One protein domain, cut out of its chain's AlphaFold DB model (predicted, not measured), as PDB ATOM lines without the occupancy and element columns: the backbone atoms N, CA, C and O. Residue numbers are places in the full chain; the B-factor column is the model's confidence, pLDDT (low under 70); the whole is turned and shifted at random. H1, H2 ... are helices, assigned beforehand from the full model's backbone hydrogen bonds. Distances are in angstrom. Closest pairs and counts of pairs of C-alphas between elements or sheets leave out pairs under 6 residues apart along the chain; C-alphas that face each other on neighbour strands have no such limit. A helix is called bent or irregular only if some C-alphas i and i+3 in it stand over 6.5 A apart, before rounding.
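Overview. This is residues 258 to 362 of the 370 residues of the protein "Patatin-like phospholipase family protein" of Rickettsia felis str. Pedreira (UniProt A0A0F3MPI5). H1 lies near the middle, with H2, H3 and H6 packed on it; H4, packed on H3, is at one end of a rod-like whole, and H6 with the last residues is at the other. The printed part has 105 residues with six named helices, H1 to H6 in order, and no named strand: all helix. It is compact, radius of gyration of the C-alphas 14.3 A, spanning 52 by 25 by 22 A.

Along the chain. H1, residues 258 to 273, is 22.4 A long from C-alpha 258 at (110.892, 147.981, 160.657). H2 is residues 285 to 294, H3 301 to 310, H4 327 to 333. H5, residues 338 to 350, 20.3 A, is irregular: C-alphas 347 and 350 are 7.5 A apart. H6, residues 352 to 358, ends at C-alpha (123.005, 144.073, 143.360).

Arrangement. H1, the hub, forms a hairpin with H2, closest C-alphas Ala 272 and Ser 286, 5.2 A. H3 touches H1 at Ser 306 and Asn 262, 5.9 A between C-alphas. Every O i to N i+4 pair is within hydrogen-bond range except in H5, 8 of 9.

Size, cuts and confidence. The printed part has no cut. The links H1 to H2 and H3 to H4 are long. Residues 276 and 358 to 362 have pLDDT under 70.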
ATOM      1  N   GLU A 258     109.619 148.290 159.988       72.88
ATOM      2  CA  GLU A 258     110.892 147.981 160.657       72.88
ATOM      3  C   GLU A 258     111.782 147.033 159.841       72.88
ATOM      4  O   GLU A 258     112.989 147.244 159.738       72.88
ATOM      5  N   LYS A 259     111.177 146.047 159.171       79.56
ATOM      6  CA  LYS A 259     111.902 145.069 158.357       79.56
ATOM      7  C   LYS A 259     112.562 145.708 157.130       79.56
ATOM      8  O   LYS A 259     113.757 145.520 156.916       79.56
ATOM      9  N   GLU A 260     111.801 146.466 156.341       76.81
ATOM     10  CA  GLU A 260     112.317 147.154 155.146       76.81
ATOM     11  C   GLU A 260     113.386 148.183 155.508       76.81
ATOM     12  O   GLU A 260     114.399 148.310 154.818       76.81
ATOM     13  N   LEU A 261     113.181 148.895 156.619       76.81
ATOM     14  CA  LEU A 261     114.154 149.836 157.149       76.81
ATOM     15  C   LEU A 261     115.470 149.121 157.471       76.81
ATOM     16  O   LEU A 261     116.512 149.525 156.961       76.81
ATOM     17  N   ASN A 262     115.434 148.033 158.243       84.06
ATOM     18  CA  ASN A 262     116.635 147.298 158.638       84.06
ATOM     19  C   ASN A 262     117.416 146.759 157.428       84.06
ATOM     20  O   ASN A 262     118.645 146.879 157.388       84.06
ATOM     21  N   GLU A 263     116.729 146.229 156.411       85.12
ATOM     22  CA  GLU A 263     117.366 145.779 155.164       85.12
ATOM     23  C   GLU A 263     118.081 146.935 154.442       85.12
ATOM     24  O   GLU A 263     119.262 146.820 154.101       85.12
ATOM     25  N   LYS A 264     117.419 148.087 154.282       79.12
ATOM     26  CA  LYS A 264     118.006 149.270 153.629       79.12
ATOM     27  C   LYS A 264     119.169 149.871 154.418       79.12
ATOM     28  O   LYS A 264     120.165 150.288 153.825       79.12
ATOM     29  N   LEU A 265     119.088 149.894 155.749       83.69
ATOM     30  CA  LEU A 265     120.177 150.369 156.606       83.69
ATOM     31  C   LEU A 265     121.403 149.461 156.509       83.69
ATOM     32  O   LEU A 265     122.529 149.953 156.425       83.69
ATOM     33  N   LYS A 266     121.198 148.141 156.463       88.62
ATOM     34  CA  LYS A 266     122.278 147.171 156.262       88.62
ATOM     35  C   LYS A 266     123.004 147.411 154.939       88.62
ATOM     36  O   LYS A 266     124.234 147.486 154.914       88.62
ATOM     37  N   GLU A 267     122.246 147.565 153.855       86.56
ATOM     38  CA  GLU A 267     122.791 147.884 152.532       86.56
ATOM     39  C   GLU A 267     123.571 149.201 152.560       86.56
ATOM     40  O   GLU A 267     124.713 149.251 152.104       86.56
ATOM     41  N   TYR A 268     123.011 150.241 153.183       84.12
ATOM     42  CA  TYR A 268     123.681 151.526 153.327       84.12
ATOM     43  C   TYR A 268     125.027 151.421 154.042       84.12
ATOM     44  O   TYR A 268     126.008 151.962 153.538       84.12
ATOM     45  N   VAL A 269     125.117 150.725 155.184       87.94
ATOM     46  CA  VAL A 269     126.388 150.600 155.922       87.94
ATOM     47  C   VAL A 269     127.442 149.898 155.064       87.94
ATOM     48  O   VAL A 269     128.592 150.335 155.026       87.94
ATOM     49  N   ILE A 270     127.058 148.852 154.327       89.12
ATOM     50  CA  ILE A 270     127.966 148.123 153.429       89.12
ATOM     51  C   ILE A 270     128.429 149.014 152.270       89.12
ATOM     52  O   ILE A 270     129.623 149.064 151.966       89.12
ATOM     53  N   ILE A 271     127.522 149.768 151.650       82.81
ATOM     54  CA  ILE A 271     127.856 150.681 150.549       82.81
ATOM     55  C   ILE A 271     128.692 151.869 151.041       82.81
ATOM     56  O   ILE A 271     129.688 152.227 150.414       82.81
ATOM     57  N   ALA A 272     128.372 152.434 152.204       82.19
ATOM     58  CA  ALA A 272     129.159 153.481 152.850       82.19
ATOM     59  C   ALA A 272     130.571 152.994 153.214       82.19
ATOM     60  O   ALA A 272     131.528 153.765 153.106       82.19
ATOM     61  N   ALA A 273     130.719 151.724 153.598       88.06
ATOM     62  CA  ALA A 273     132.004 151.074 153.844       88.06
ATOM     63  C   ALA A 273     132.782 150.756 152.556       88.06
ATOM     64  O   ALA A 273     133.989 150.522 152.605       88.06
ATOM     65  N   THR A 274     132.123 150.726 151.397       84.19
ATOM     66  CA  THR A 274     132.749 150.324 150.136       84.19
ATOM     67  C   THR A 274     133.597 151.464 149.569       84.19
ATOM     68  O   THR A 274     133.123 152.562 149.266       84.19
ATOM     69  N   SER A 275     134.900 151.216 149.440       79.25
ATOM     70  CA  SER A 275     135.843 152.157 148.836       79.25
ATOM     71  C   SER A 275     135.719 152.184 147.307       79.25
ATOM     72  O   SER A 275     135.088 151.320 146.709       79.25
ATOM     73  N   ARG A 276     136.392 153.140 146.646       69.81
ATOM     74  CA  ARG A 276     136.441 153.227 145.169       69.81
ATOM     75  C   ARG A 276     136.960 151.951 144.488       69.81
ATOM     76  O   ARG A 276     136.650 151.716 143.328       69.81
ATOM     77  N   ASN A 277     137.735 151.139 145.209       74.69
ATOM     78  CA  ASN A 277     138.296 149.885 144.706       74.69
ATOM     79  C   ASN A 277     137.432 148.672 145.099       74.69
ATOM     80  O   ASN A 277     137.946 147.560 145.165       74.69
ATOM     81  N   ASN A 278     136.155 148.883 145.441       76.81
ATOM     82  CA  ASN A 278     135.202 147.867 145.906       76.81
ATOM     83  C   ASN A 278     135.627 147.085 147.163       76.81
ATOM     84  O   ASN A 278     135.055 146.049 147.493       76.81
ATOM     85  N   THR A 279     136.600 147.597 147.917       83.56
ATOM     86  CA  THR A 279     137.025 147.002 149.189       83.56
ATOM     87  C   THR A 279     136.291 147.635 150.362       83.56
ATOM     88  O   THR A 279     136.147 148.859 150.411       83.56
ATOM     89  N   LEU A 280     135.860 146.816 151.324       88.12
ATOM     90  CA  LEU A 280     135.251 147.304 152.559       88.12
ATOM     91  C   LEU A 280     136.305 147.933 153.472       88.12
ATOM     92  O   LEU A 280     137.328 147.318 153.777       88.12
ATOM     93  N   LYS A 281     136.020 149.145 153.937       88.19
ATOM     94  CA  LYS A 281     136.825 149.906 154.887       88.19
ATOM     95  C   LYS A 281     135.913 150.489 155.959       88.19
ATOM     96  O   LYS A 281     134.854 151.024 155.649       88.19
ATOM     97  N   ALA A 282     136.329 150.407 157.217       85.56
ATOM     98  CA  ALA A 282     135.542 150.914 158.342       85.56
ATOM     99  C   ALA A 282     135.764 152.408 158.635       85.56
ATOM    100  O   ALA A 282     135.125 152.976 159.515       85.56
ATOM    101  N   ASP A 283     136.680 153.056 157.918       84.56
ATOM    102  CA  ASP A 283     137.127 154.430 158.156       84.56
ATOM    103  C   ASP A 283     136.817 155.384 156.990       84.56
ATOM    104  O   ASP A 283     137.405 156.468 156.891       84.56
ATOM    105  N   THR A 284     135.875 155.011 156.119       84.31
ATOM    106  CA  THR A 284     135.423 155.879 155.027       84.31
ATOM    107  C   THR A 284     134.771 157.156 155.565       84.31
ATOM    108  O   THR A 284     134.182 157.181 156.647       84.31
ATOM    109  N   ASN A 285     134.823 158.233 154.777       78.62
ATOM    110  CA  ASN A 285     134.172 159.495 155.144       78.62
ATOM    111  C   ASN A 285     132.652 159.335 155.319       78.62
ATOM    112  O   ASN A 285     132.078 159.951 156.210       78.62
ATOM    113  N   SER A 286     132.012 158.471 154.521       77.50
ATOM    114  CA  SER A 286     130.580 158.170 154.642       77.50
ATOM    115  C   SER A 286     130.238 157.504 155.977       77.50
ATOM    116  O   SER A 286     129.268 157.897 156.615       77.50
ATOM    117  N   LEU A 287     131.058 156.557 156.447       83.50
ATOM    118  CA  LEU A 287     130.856 155.927 157.755       83.50
ATOM    119  C   LEU A 287     131.142 156.875 158.919       83.50
ATOM    120  O   LEU A 287     130.419 156.855 159.911       83.50
ATOM    121  N   LYS A 288     132.165 157.729 158.803       84.12
ATOM    122  CA  LYS A 288     132.443 158.767 159.810       84.12
ATOM    123  C   LYS A 288     131.263 159.731 159.956       84.12
ATOM    124  O   LYS A 288     130.870 160.034 161.078       84.12
ATOM    125  N   ALA A 289     130.681 160.160 158.835       77.25
ATOM    126  CA  ALA A 289     129.494 161.010 158.820       77.25
ATOM    127  C   ALA A 289     128.277 160.308 159.447       77.25
ATOM    128  O   ALA A 289     127.622 160.884 160.311       77.25
ATOM    129  N   LEU A 290     128.025 159.044 159.084       81.00
ATOM    130  CA  LEU A 290     126.970 158.233 159.700       81.00
ATOM    131  C   LEU A 290     127.140 158.144 161.223       81.00
ATOM    132  O   LEU A 290     126.192 158.386 161.966       81.00
ATOM    133  N   LEU A 291     128.350 157.818 161.685       86.50
ATOM    134  CA  LEU A 291     128.651 157.667 163.106       86.50
ATOM    135  C   LEU A 291     128.435 158.974 163.874       86.50
ATOM    136  O   LEU A 291     127.863 158.960 164.963       86.50
ATOM    137  N   TYR A 292     128.877 160.096 163.303       83.19
ATOM    138  CA  TYR A 292     128.650 161.421 163.873       83.19
ATOM    139  C   TYR A 292     127.152 161.687 164.065       83.19
ATOM    140  O   TYR A 292     126.731 162.057 165.158       83.19
ATOM    141  N   THR A 293     126.331 161.412 163.051       77.88
ATOM    142  CA  THR A 293     124.898 161.714 163.113       77.88
ATOM    143  C   THR A 293     124.087 160.746 163.956       77.88
ATOM    144  O   THR A 293     123.191 161.192 164.659       77.88
ATOM    145  N   LEU A 294     124.393 159.446 163.969       83.19
ATOM    146  CA  LEU A 294     123.728 158.520 164.897       83.19
ATOM    147  C   LEU A 294     123.984 158.891 166.362       83.19
ATOM    148  O   LEU A 294     123.158 158.626 167.235       83.19
ATOM    149  N   ASN A 295     125.121 159.531 166.626       87.88
ATOM    150  CA  ASN A 295     125.475 160.032 167.942       87.88
ATOM    151  C   ASN A 295     124.943 161.439 168.231       87.88
ATOM    152  O   ASN A 295     125.068 161.886 169.374       87.88
ATOM    153  N   ASP A 296     124.333 162.120 167.262       82.25
ATOM    154  CA  ASP A 296     123.694 163.412 167.478       82.25
ATOM    155  C   ASP A 296     122.514 163.261 168.467       82.25
ATOM    156  O   ASP A 296     121.751 162.286 168.385       82.25
ATOM    157  N   PRO A 297     122.352 164.173 169.444       79.44
ATOM    158  CA  PRO A 297     121.211 164.148 170.359       79.44
ATOM    159  C   PRO A 297     119.841 164.222 169.667       79.44
ATOM    160  O   PRO A 297     118.872 163.708 170.216       79.44
ATOM    161  N   ALA A 298     119.753 164.823 168.477       76.62
ATOM    162  CA  ALA A 298     118.522 164.970 167.703       76.62
ATOM    163  C   ALA A 298     118.195 163.759 166.805       76.62
ATOM    164  O   ALA A 298     117.180 163.772 166.107       76.62
ATOM    165  N   ALA A 299     119.033 162.716 166.781       77.75
ATOM    166  CA  ALA A 299     118.751 161.508 166.008       77.75
ATOM    167  C   ALA A 299     117.590 160.701 166.618       77.75
ATOM    168  O   ALA A 299     117.547 160.481 167.830       77.75
ATOM    169  N   SER A 300     116.671 160.218 165.772       79.62
ATOM    170  CA  SER A 300     115.489 159.460 166.202       79.62
ATOM    171  C   SER A 300     115.861 158.192 166.967       79.62
ATOM    172  O   SER A 300     116.615 157.358 166.458       79.62
ATOM    173  N   SER A 301     115.258 157.992 168.142       84.62
ATOM    174  CA  SER A 301     115.411 156.758 168.920       84.62
ATOM    175  C   SER A 301     115.014 155.519 168.117       84.62
ATOM    176  O   SER A 301     115.726 154.525 168.163       84.62
ATOM    177  N   LYS A 302     113.955 155.591 167.297       81.56
ATOM    178  CA  LYS A 302     113.532 154.475 166.432       81.56
ATOM    179  C   LYS A 302     114.646 154.056 165.466       81.56
ATOM    180  O   LYS A 302     114.888 152.877 165.265       81.56
ATOM    181  N   ILE A 303     115.350 155.029 164.892       79.56
ATOM    182  CA  ILE A 303     116.424 154.768 163.925       79.56
ATOM    183  C   ILE A 303     117.672 154.247 164.629       79.56
ATOM    184  O   ILE A 303     118.302 153.316 164.135       79.56
ATOM    185  N   LYS A 304     118.018 154.805 165.797       86.62
ATOM    186  CA  LYS A 304     119.089 154.250 166.635       86.62
ATOM    187  C   LYS A 304     118.798 152.793 166.976       86.62
ATOM    188  O   LYS A 304     119.700 151.967 166.890       86.62
ATOM    189  N   ASP A 305     117.550 152.475 167.300       89.00
ATOM    190  CA  ASP A 305     117.157 151.112 167.622       89.00
ATOM    191  C   ASP A 305     117.333 150.148 166.438       89.00
ATOM    192  O   ASP A 305     117.994 149.117 166.566       89.00
ATOM    193  N   SER A 306     116.873 150.548 165.250       87.56
ATOM    194  CA  SER A 306     117.126 149.812 164.007       87.56
ATOM    195  C   SER A 306     118.622 149.620 163.731       87.56
ATOM    196  O   SER A 306     119.052 148.542 163.335       87.56
ATOM    197  N   PHE A 307     119.461 150.632 163.982       89.69
ATOM    198  CA  PHE A 307     120.914 150.488 163.836       89.69
ATOM    199  C   PHE A 307     121.535 149.549 164.871       89.69
ATOM    200  O   PHE A 307     122.468 148.824 164.537       89.69
ATOM    201  N   ILE A 308     121.040 149.526 166.108       92.75
ATOM    202  CA  ILE A 308     121.471 148.561 167.129       92.75
ATOM    203  C   ILE A 308     121.196 147.134 166.652       92.75
ATOM    204  O   ILE A 308     122.078 146.278 166.743       92.75
ATOM    205  N   GLU A 309     120.018 146.897 166.076       92.00
ATOM    206  CA  GLU A 309     119.661 145.602 165.500       92.00
ATOM    207  C   GLU A 309     120.530 145.250 164.283       92.00
ATOM    208  O   GLU A 309     121.155 144.189 164.258       92.00
ATOM    209  N   VAL A 310     120.647 146.159 163.309       91.31
ATOM    210  CA  VAL A 310     121.427 145.954 162.074       91.31
ATOM    211  C   VAL A 310     122.903 145.690 162.367       91.31
ATOM    212  O   VAL A 310     123.516 144.827 161.737       91.31
ATOM    213  N   LEU A 311     123.485 146.397 163.340       93.19
ATOM    214  CA  LEU A 311     124.876 146.198 163.754       93.19
ATOM    215  C   LEU A 311     125.059 144.949 164.639       93.19
ATOM    216  O   LEU A 311     126.194 144.562 164.933       93.19
ATOM    217  N   GLY A 312     123.967 144.280 165.023       92.75
ATOM    218  CA  GLY A 312     123.979 143.062 165.829       92.75
ATOM    219  C   GLY A 312     124.456 143.303 167.260       92.75
ATOM    220  O   GLY A 312     125.189 142.474 167.807       92.75
ATOM    221  N   ILE A 313     124.094 144.452 167.835       94.50
ATOM    222  CA  ILE A 313     124.404 144.824 169.214       94.50
ATOM    223  C   ILE A 313     123.358 144.176 170.132       94.50
ATOM    224  O   ILE A 313     122.165 144.467 170.056       94.50
ATOM    225  N   ASP A 314     123.804 143.277 171.012       92.50
ATOM    226  CA  ASP A 314     122.930 142.564 171.948       92.50
ATOM    227  C   ASP A 314     122.549 143.481 173.120       92.50
ATOM    228  O   ASP A 314     123.316 143.647 174.070       92.50
ATOM    229  N   LYS A 315     121.339 144.049 173.057       90.50
ATOM    230  CA  LYS A 315     120.760 144.964 174.061       90.50
ATOM    231  C   LYS A 315     120.820 144.419 175.498       90.50
ATOM    232  O   LYS A 315     120.883 145.198 176.441       90.50
ATOM    233  N   ASN A 316     120.813 143.095 175.681       88.25
ATOM    234  CA  ASN A 316     120.821 142.468 177.007       88.25
ATOM    235  C   ASN A 316     122.232 142.287 177.586       88.25
ATOM    236  O   ASN A 316     122.383 142.101 178.798       88.25
ATOM    237  N   LYS A 317     123.256 142.283 176.726       91.19
ATOM    238  CA  LYS A 317     124.654 142.016 177.104       91.19
ATOM    239  C   LYS A 317     125.559 143.231 176.968       91.19
ATOM    240  O   LYS A 317     126.601 143.268 177.620       91.19
ATOM    241  N   ASP A 318     125.205 144.187 176.117       93.94
ATOM    242  CA  ASP A 318     126.023 145.367 175.884       93.94
ATOM    243  C   ASP A 318     125.999 146.284 177.114       93.94
ATOM    244  O   ASP A 318     124.955 146.742 177.573       93.94
ATOM    245  N   VAL A 319     127.190 146.545 177.654       93.62
ATOM    246  CA  VAL A 319     127.396 147.292 178.903       93.62
ATOM    247  C   VAL A 319     126.946 148.753 178.830       93.62
ATOM    248  O   VAL A 319     126.829 149.401 179.867       93.62
ATOM    249  N   ARG A 320     126.701 149.287 177.625       94.56
ATOM    250  CA  ARG A 320     126.183 150.646 177.427       94.56
ATOM    251  C   ARG A 320     124.690 150.757 177.750       94.56
ATOM    252  O   ARG A 320     124.212 151.877 177.912       94.56
ATOM    253  N   PHE A 321     123.968 149.638 177.854       93.12
ATOM    254  CA  PHE A 321     122.582 149.619 178.317       93.12
ATOM    255  C   PHE A 321     122.533 149.549 179.843       93.12
ATOM    256  O   PHE A 321     122.866 148.543 180.470       93.12
ATOM    257  N   ASP A 322     122.084 150.643 180.448       91.88
ATOM    258  CA  ASP A 322     121.875 150.747 181.881       91.88
ATOM    259  C   ASP A 322     120.578 150.029 182.268       91.88
ATOM    260  O   ASP A 322     119.479 150.481 181.942       91.88
ATOM    261  N   LYS A 323     120.710 148.919 183.002       89.25
ATOM    262  CA  LYS A 323     119.582 148.091 183.459       89.25
ATOM    263  C   LYS A 323     118.618 148.824 184.396       89.25
ATOM    264  O   LYS A 323     117.530 148.318 184.647       89.25
ATOM    265  N   THR A 324     119.015 149.978 184.934       92.00
ATOM    266  CA  THR A 324     118.165 150.811 185.799       92.00
ATOM    267  C   THR A 324     117.306 151.806 185.016       92.00
ATOM    268  O   THR A 324     116.396 152.399 185.590       92.00
ATOM    269  N   LYS A 325     117.573 151.985 183.716       91.56
ATOM    270  CA  LYS A 325     116.836 152.894 182.833       91.56
ATOM    271  C   LYS A 325     115.868 152.144 181.935       91.56
ATOM    272  O   LYS A 325     116.060 150.970 181.617       91.56
ATOM    273  N   THR A 326     114.850 152.856 181.466       91.06
ATOM    274  CA  THR A 326     113.961 152.344 180.424       91.06
ATOM    275  C   THR A 326     114.715 152.136 179.111       91.06
ATOM    276  O   THR A 326     115.811 152.664 178.886       91.06
ATOM    277  N   PHE A 327     114.120 151.348 178.219       86.12
ATOM    278  CA  PHE A 327     114.690 151.102 176.904       86.12
ATOM    279  C   PHE A 327     114.848 152.404 176.107       86.12
ATOM    280  O   PHE A 327     115.940 152.700 175.629       86.12
ATOM    281  N   ASP A 328     113.810 153.239 176.075       86.81
ATOM    282  CA  ASP A 328     113.822 154.511 175.349       86.81
ATOM    283  C   ASP A 328     114.900 155.477 175.863       86.81
ATOM    284  O   ASP A 328     115.591 156.123 175.071       86.81
ATOM    285  N   GLU A 329     115.109 155.542 177.181       90.19
ATOM    286  CA  GLU A 329     116.169 156.361 177.780       90.19
ATOM    287  C   GLU A 329     117.571 155.863 177.424       90.19
ATOM    288  O   GLU A 329     118.474 156.674 177.184       90.19
ATOM    289  N   ASN A 330     117.761 154.540 177.398       93.00
ATOM    290  CA  ASN A 330     119.016 153.931 176.972       93.00
ATOM    291  C   ASN A 330     119.283 154.212 175.495       93.00
ATOM    292  O   ASN A 330     120.372 154.670 175.157       93.00
ATOM    293  N   ILE A 331     118.289 154.019 174.629       90.38
ATOM    294  CA  ILE A 331     118.404 154.267 173.189       90.38
ATOM    295  C   ILE A 331     118.707 155.736 172.893       90.38
ATOM    296  O   ILE A 331     119.612 156.031 172.110       90.38
ATOM    297  N   ALA A 332     118.025 156.673 173.556       86.81
ATOM    298  CA  ALA A 332     118.270 158.101 173.369       86.81
ATOM    299  C   ALA A 332     119.731 158.482 173.680       86.81
ATOM    300  O   ALA A 332     120.342 159.275 172.952       86.81
ATOM    301  N   LYS A 333     120.308 157.877 174.729       89.94
ATOM    302  CA  LYS A 333     121.681 158.122 175.203       89.94
ATOM    303  C   LYS A 333     122.731 157.211 174.567       89.94
ATOM    304  O   LYS A 333     123.920 157.459 174.767       89.94
ATOM    305  N   PHE A 334     122.320 156.197 173.807       93.44
ATOM    306  CA  PHE A 334     123.225 155.225 173.215       93.44
ATOM    307  C   PHE A 334     124.216 155.918 172.277       93.44
ATOM    308  O   PHE A 334     123.836 156.750 171.444       93.44
ATOM    309  N   LYS A 335     125.499 155.579 172.434       94.25
ATOM    310  CA  LYS A 335     126.583 156.084 171.594       94.25
ATOM    311  C   LYS A 335     127.215 154.936 170.824       94.25
ATOM    312  O   LYS A 335     127.830 154.036 171.401       94.25
ATOM    313  N   PHE A 336     127.066 155.004 169.510       93.38
ATOM    314  CA  PHE A 336     127.743 154.140 168.563       93.38
ATOM    315  C   PHE A 336     129.229 154.478 168.522       93.38
ATOM    316  O   PHE A 336     129.641 155.634 168.653       93.38
ATOM    317  N   THR A 337     130.041 153.461 168.292       94.56
ATOM    318  CA  THR A 337     131.494 153.543 168.221       94.56
ATOM    319  C   THR A 337     131.987 153.062 166.864       94.56
ATOM    320  O   THR A 337     131.293 152.363 166.123       94.56
ATOM    321  N   LYS A 338     133.240 153.391 166.545       93.00
ATOM    322  CA  LYS A 338     133.914 152.848 165.360       93.00
ATOM    323  C   LYS A 338     133.969 151.312 165.388       93.00
ATOM    324  O   LYS A 338     133.824 150.680 164.346       93.00
ATOM    325  N   GLN A 339     134.126 150.723 166.574       93.75
ATOM    326  CA  GLN A 339     134.224 149.276 166.759       93.75
ATOM    327  C   GLN A 339     132.919 148.546 166.405       93.75
ATOM    328  O   GLN A 339     132.970 147.425 165.896       93.75
ATOM    329  N   ASP A 340     131.761 149.184 166.611       94.12
ATOM    330  CA  ASP A 340     130.462 148.630 166.207       94.12
ATOM    331  C   ASP A 340     130.410 148.441 164.680       94.12
ATOM    332  O   ASP A 340     130.067 147.365 164.183       94.12
ATOM    333  N   LEU A 341     130.854 149.458 163.929       91.94
ATOM    334  CA  LEU A 341     130.939 149.413 162.466       91.94
ATOM    335  C   LEU A 341     131.996 148.407 161.983       91.94
ATOM    336  O   LEU A 341     131.727 147.629 161.071       91.94
ATOM    337  N   GLU A 342     133.181 148.376 162.599       93.19
ATOM    338  CA  GLU A 342     134.250 147.418 162.267       93.19
ATOM    339  C   GLU A 342     133.805 145.962 162.464       93.19
ATOM    340  O   GLU A 342     134.057 145.102 161.609       93.19
ATOM    341  N   SER A 343     133.100 145.691 163.566       93.56
ATOM    342  CA  SER A 343     132.559 144.368 163.884       93.56
ATOM    343  C   SER A 343     131.501 143.948 162.869       93.56
ATOM    344  O   SER A 343     131.558 142.834 162.342       93.56
ATOM    345  N   PHE A 344     130.566 144.846 162.545       93.75
ATOM    346  CA  PHE A 344     129.541 144.606 161.533       93.75
ATOM    347  C   PHE A 344     130.146 144.347 160.146       93.75
ATOM    348  O   PHE A 344     129.799 143.359 159.497       93.75
ATOM    349  N   ILE A 345     131.094 145.180 159.703       91.81
ATOM    350  CA  ILE A 345     131.767 145.032 158.403       91.81
ATOM    351  C   ILE A 345     132.502 143.695 158.331       91.81
ATOM    352  O   ILE A 345     132.430 143.004 157.316       91.81
ATOM    353  N   THR A 346     133.179 143.305 159.412       92.00
ATOM    354  CA  THR A 346     133.895 142.026 159.485       92.00
ATOM    355  C   THR A 346     132.943 140.843 159.342       92.00
ATOM    356  O   THR A 346     133.222 139.945 158.547       92.00
ATOM    357  N   LYS A 347     131.803 140.865 160.046       91.56
ATOM    358  CA  LYS A 347     130.753 139.838 159.938       91.56
ATOM    359  C   LYS A 347     130.103 139.810 158.551       91.56
ATOM    360  O   LYS A 347     129.745 138.744 158.066       91.56
ATOM    361  N   SER A 348     129.998 140.965 157.899       89.62
ATOM    362  CA  SER A 348     129.304 141.124 156.615       89.62
ATOM    363  C   SER A 348     130.176 140.835 155.389       89.62
ATOM    364  O   SER A 348     129.680 140.911 154.269       89.62
ATOM    365  N   LYS A 349     131.462 140.479 155.551       87.25
ATOM    366  CA  LYS A 349     132.393 140.248 154.427       87.25
ATOM    367  C   LYS A 349     131.905 139.217 153.405       87.25
ATOM    368  O   LYS A 349     132.194 139.371 152.225       87.25
ATOM    369  N   SER A 350     131.199 138.173 153.838       85.19
ATOM    370  CA  SER A 350     130.690 137.111 152.955       85.19
ATOM    371  C   SER A 350     129.436 137.520 152.175       85.19
ATOM    372  O   SER A 350     129.177 136.989 151.097       85.19
ATOM    373  N   GLU A 351     128.659 138.463 152.702       85.06
ATOM    374  CA  GLU A 351     127.410 138.939 152.101       85.06
ATOM    375  C   GLU A 351     127.608 140.218 151.285       85.06
ATOM    376  O   GLU A 351     126.897 140.451 150.308       85.06
ATOM    377  N   ALA A 352     128.618 141.014 151.637       84.00
ATOM    378  CA  ALA A 352     128.938 142.260 150.965       84.00
ATOM    379  C   ALA A 352     129.089 142.119 149.444       84.00
ATOM    380  O   ALA A 352     128.525 142.969 148.768       84.00
ATOM    381  N   PRO A 353     129.710 141.065 148.872       82.38
ATOM    382  CA  PRO A 353     129.757 140.901 147.421       82.38
ATOM    383  C   PRO A 353     128.376 140.794 146.772       82.38
ATOM    384  O   PRO A 353     128.198 141.328 145.688       82.38
ATOM    385  N   LYS A 354     127.388 140.163 147.427       83.12
ATOM    386  CA  LYS A 354     126.014 140.046 146.898       83.12
ATOM    387  C   LYS A 354     125.308 141.398 146.877       83.12
ATOM    388  O   LYS A 354     124.636 141.741 145.909       83.12
ATOM    389  N   ILE A 355     125.484 142.168 147.948       79.00
ATOM    390  CA  ILE A 355     124.925 143.515 148.073       79.00
ATOM    391  C   ILE A 355     125.633 144.456 147.096       79.00
ATOM    392  O   ILE A 355     124.983 145.151 146.335       79.00
ATOM    393  N   GLN A 356     126.960 144.409 147.021       73.62
ATOM    394  CA  GLN A 356     127.735 145.160 146.038       73.62
ATOM    395  C   GLN A 356     127.361 144.772 144.604       73.62
ATOM    396  O   GLN A 356     127.279 145.659 143.768       73.62
ATOM    397  N   SER A 357     127.091 143.490 144.313       70.12
ATOM    398  CA  SER A 357     126.698 143.038 142.972       70.12
ATOM    399  C   SER A 357     125.278 143.435 142.586       70.12
ATOM    400  O   SER A 357     125.031 143.713 141.418       70.12
ATOM    401  N   LYS A 358     124.354 143.507 143.560       68.38
ATOM    402  CA  LYS A 358     123.005 144.073 143.360       68.38
ATOM    403  C   LYS A 358     123.081 145.508 142.829       68.38
ATOM    404  O   LYS A 358     122.180 145.949 142.130       68.38
ATOM    405  N   TYR A 359     124.181 146.178 143.149       60.50
ATOM    406  CA  TYR A 359     124.430 147.592 142.935       60.50
ATOM    407  C   TYR A 359     125.685 147.827 142.069       60.50
ATOM    408  O   TYR A 359     126.263 148.909 142.061       60.50
ATOM    409  N   SER A 360     126.178 146.812 141.350       53.91
ATOM    410  CA  SER A 360     127.340 146.965 140.472       53.91
ATOM    411  C   SER A 360     126.884 147.061 139.030       53.91
ATOM    412  O   SER A 360     126.385 146.091 138.460       53.91
ATOM    413  N   VAL A 361     127.142 148.202 138.405       49.69
ATOM    414  CA  VAL A 361     127.052 148.324 136.958       49.69
ATOM    415  C   VAL A 361     128.323 147.742 136.336       49.69
ATOM    416  O   VAL A 361     129.438 148.168 136.651       49.69
ATOM    417  N   ALA A 362     128.170 146.772 135.432       39.03
ATOM    418  CA  ALA A 362     129.265 146.304 134.591       39.03
ATOM    419  C   ALA A 362     129.862 147.500 133.827       39.03
ATOM    420  O   ALA A 362     129.163 148.198 133.088       39.03
TER     421      ALA A 362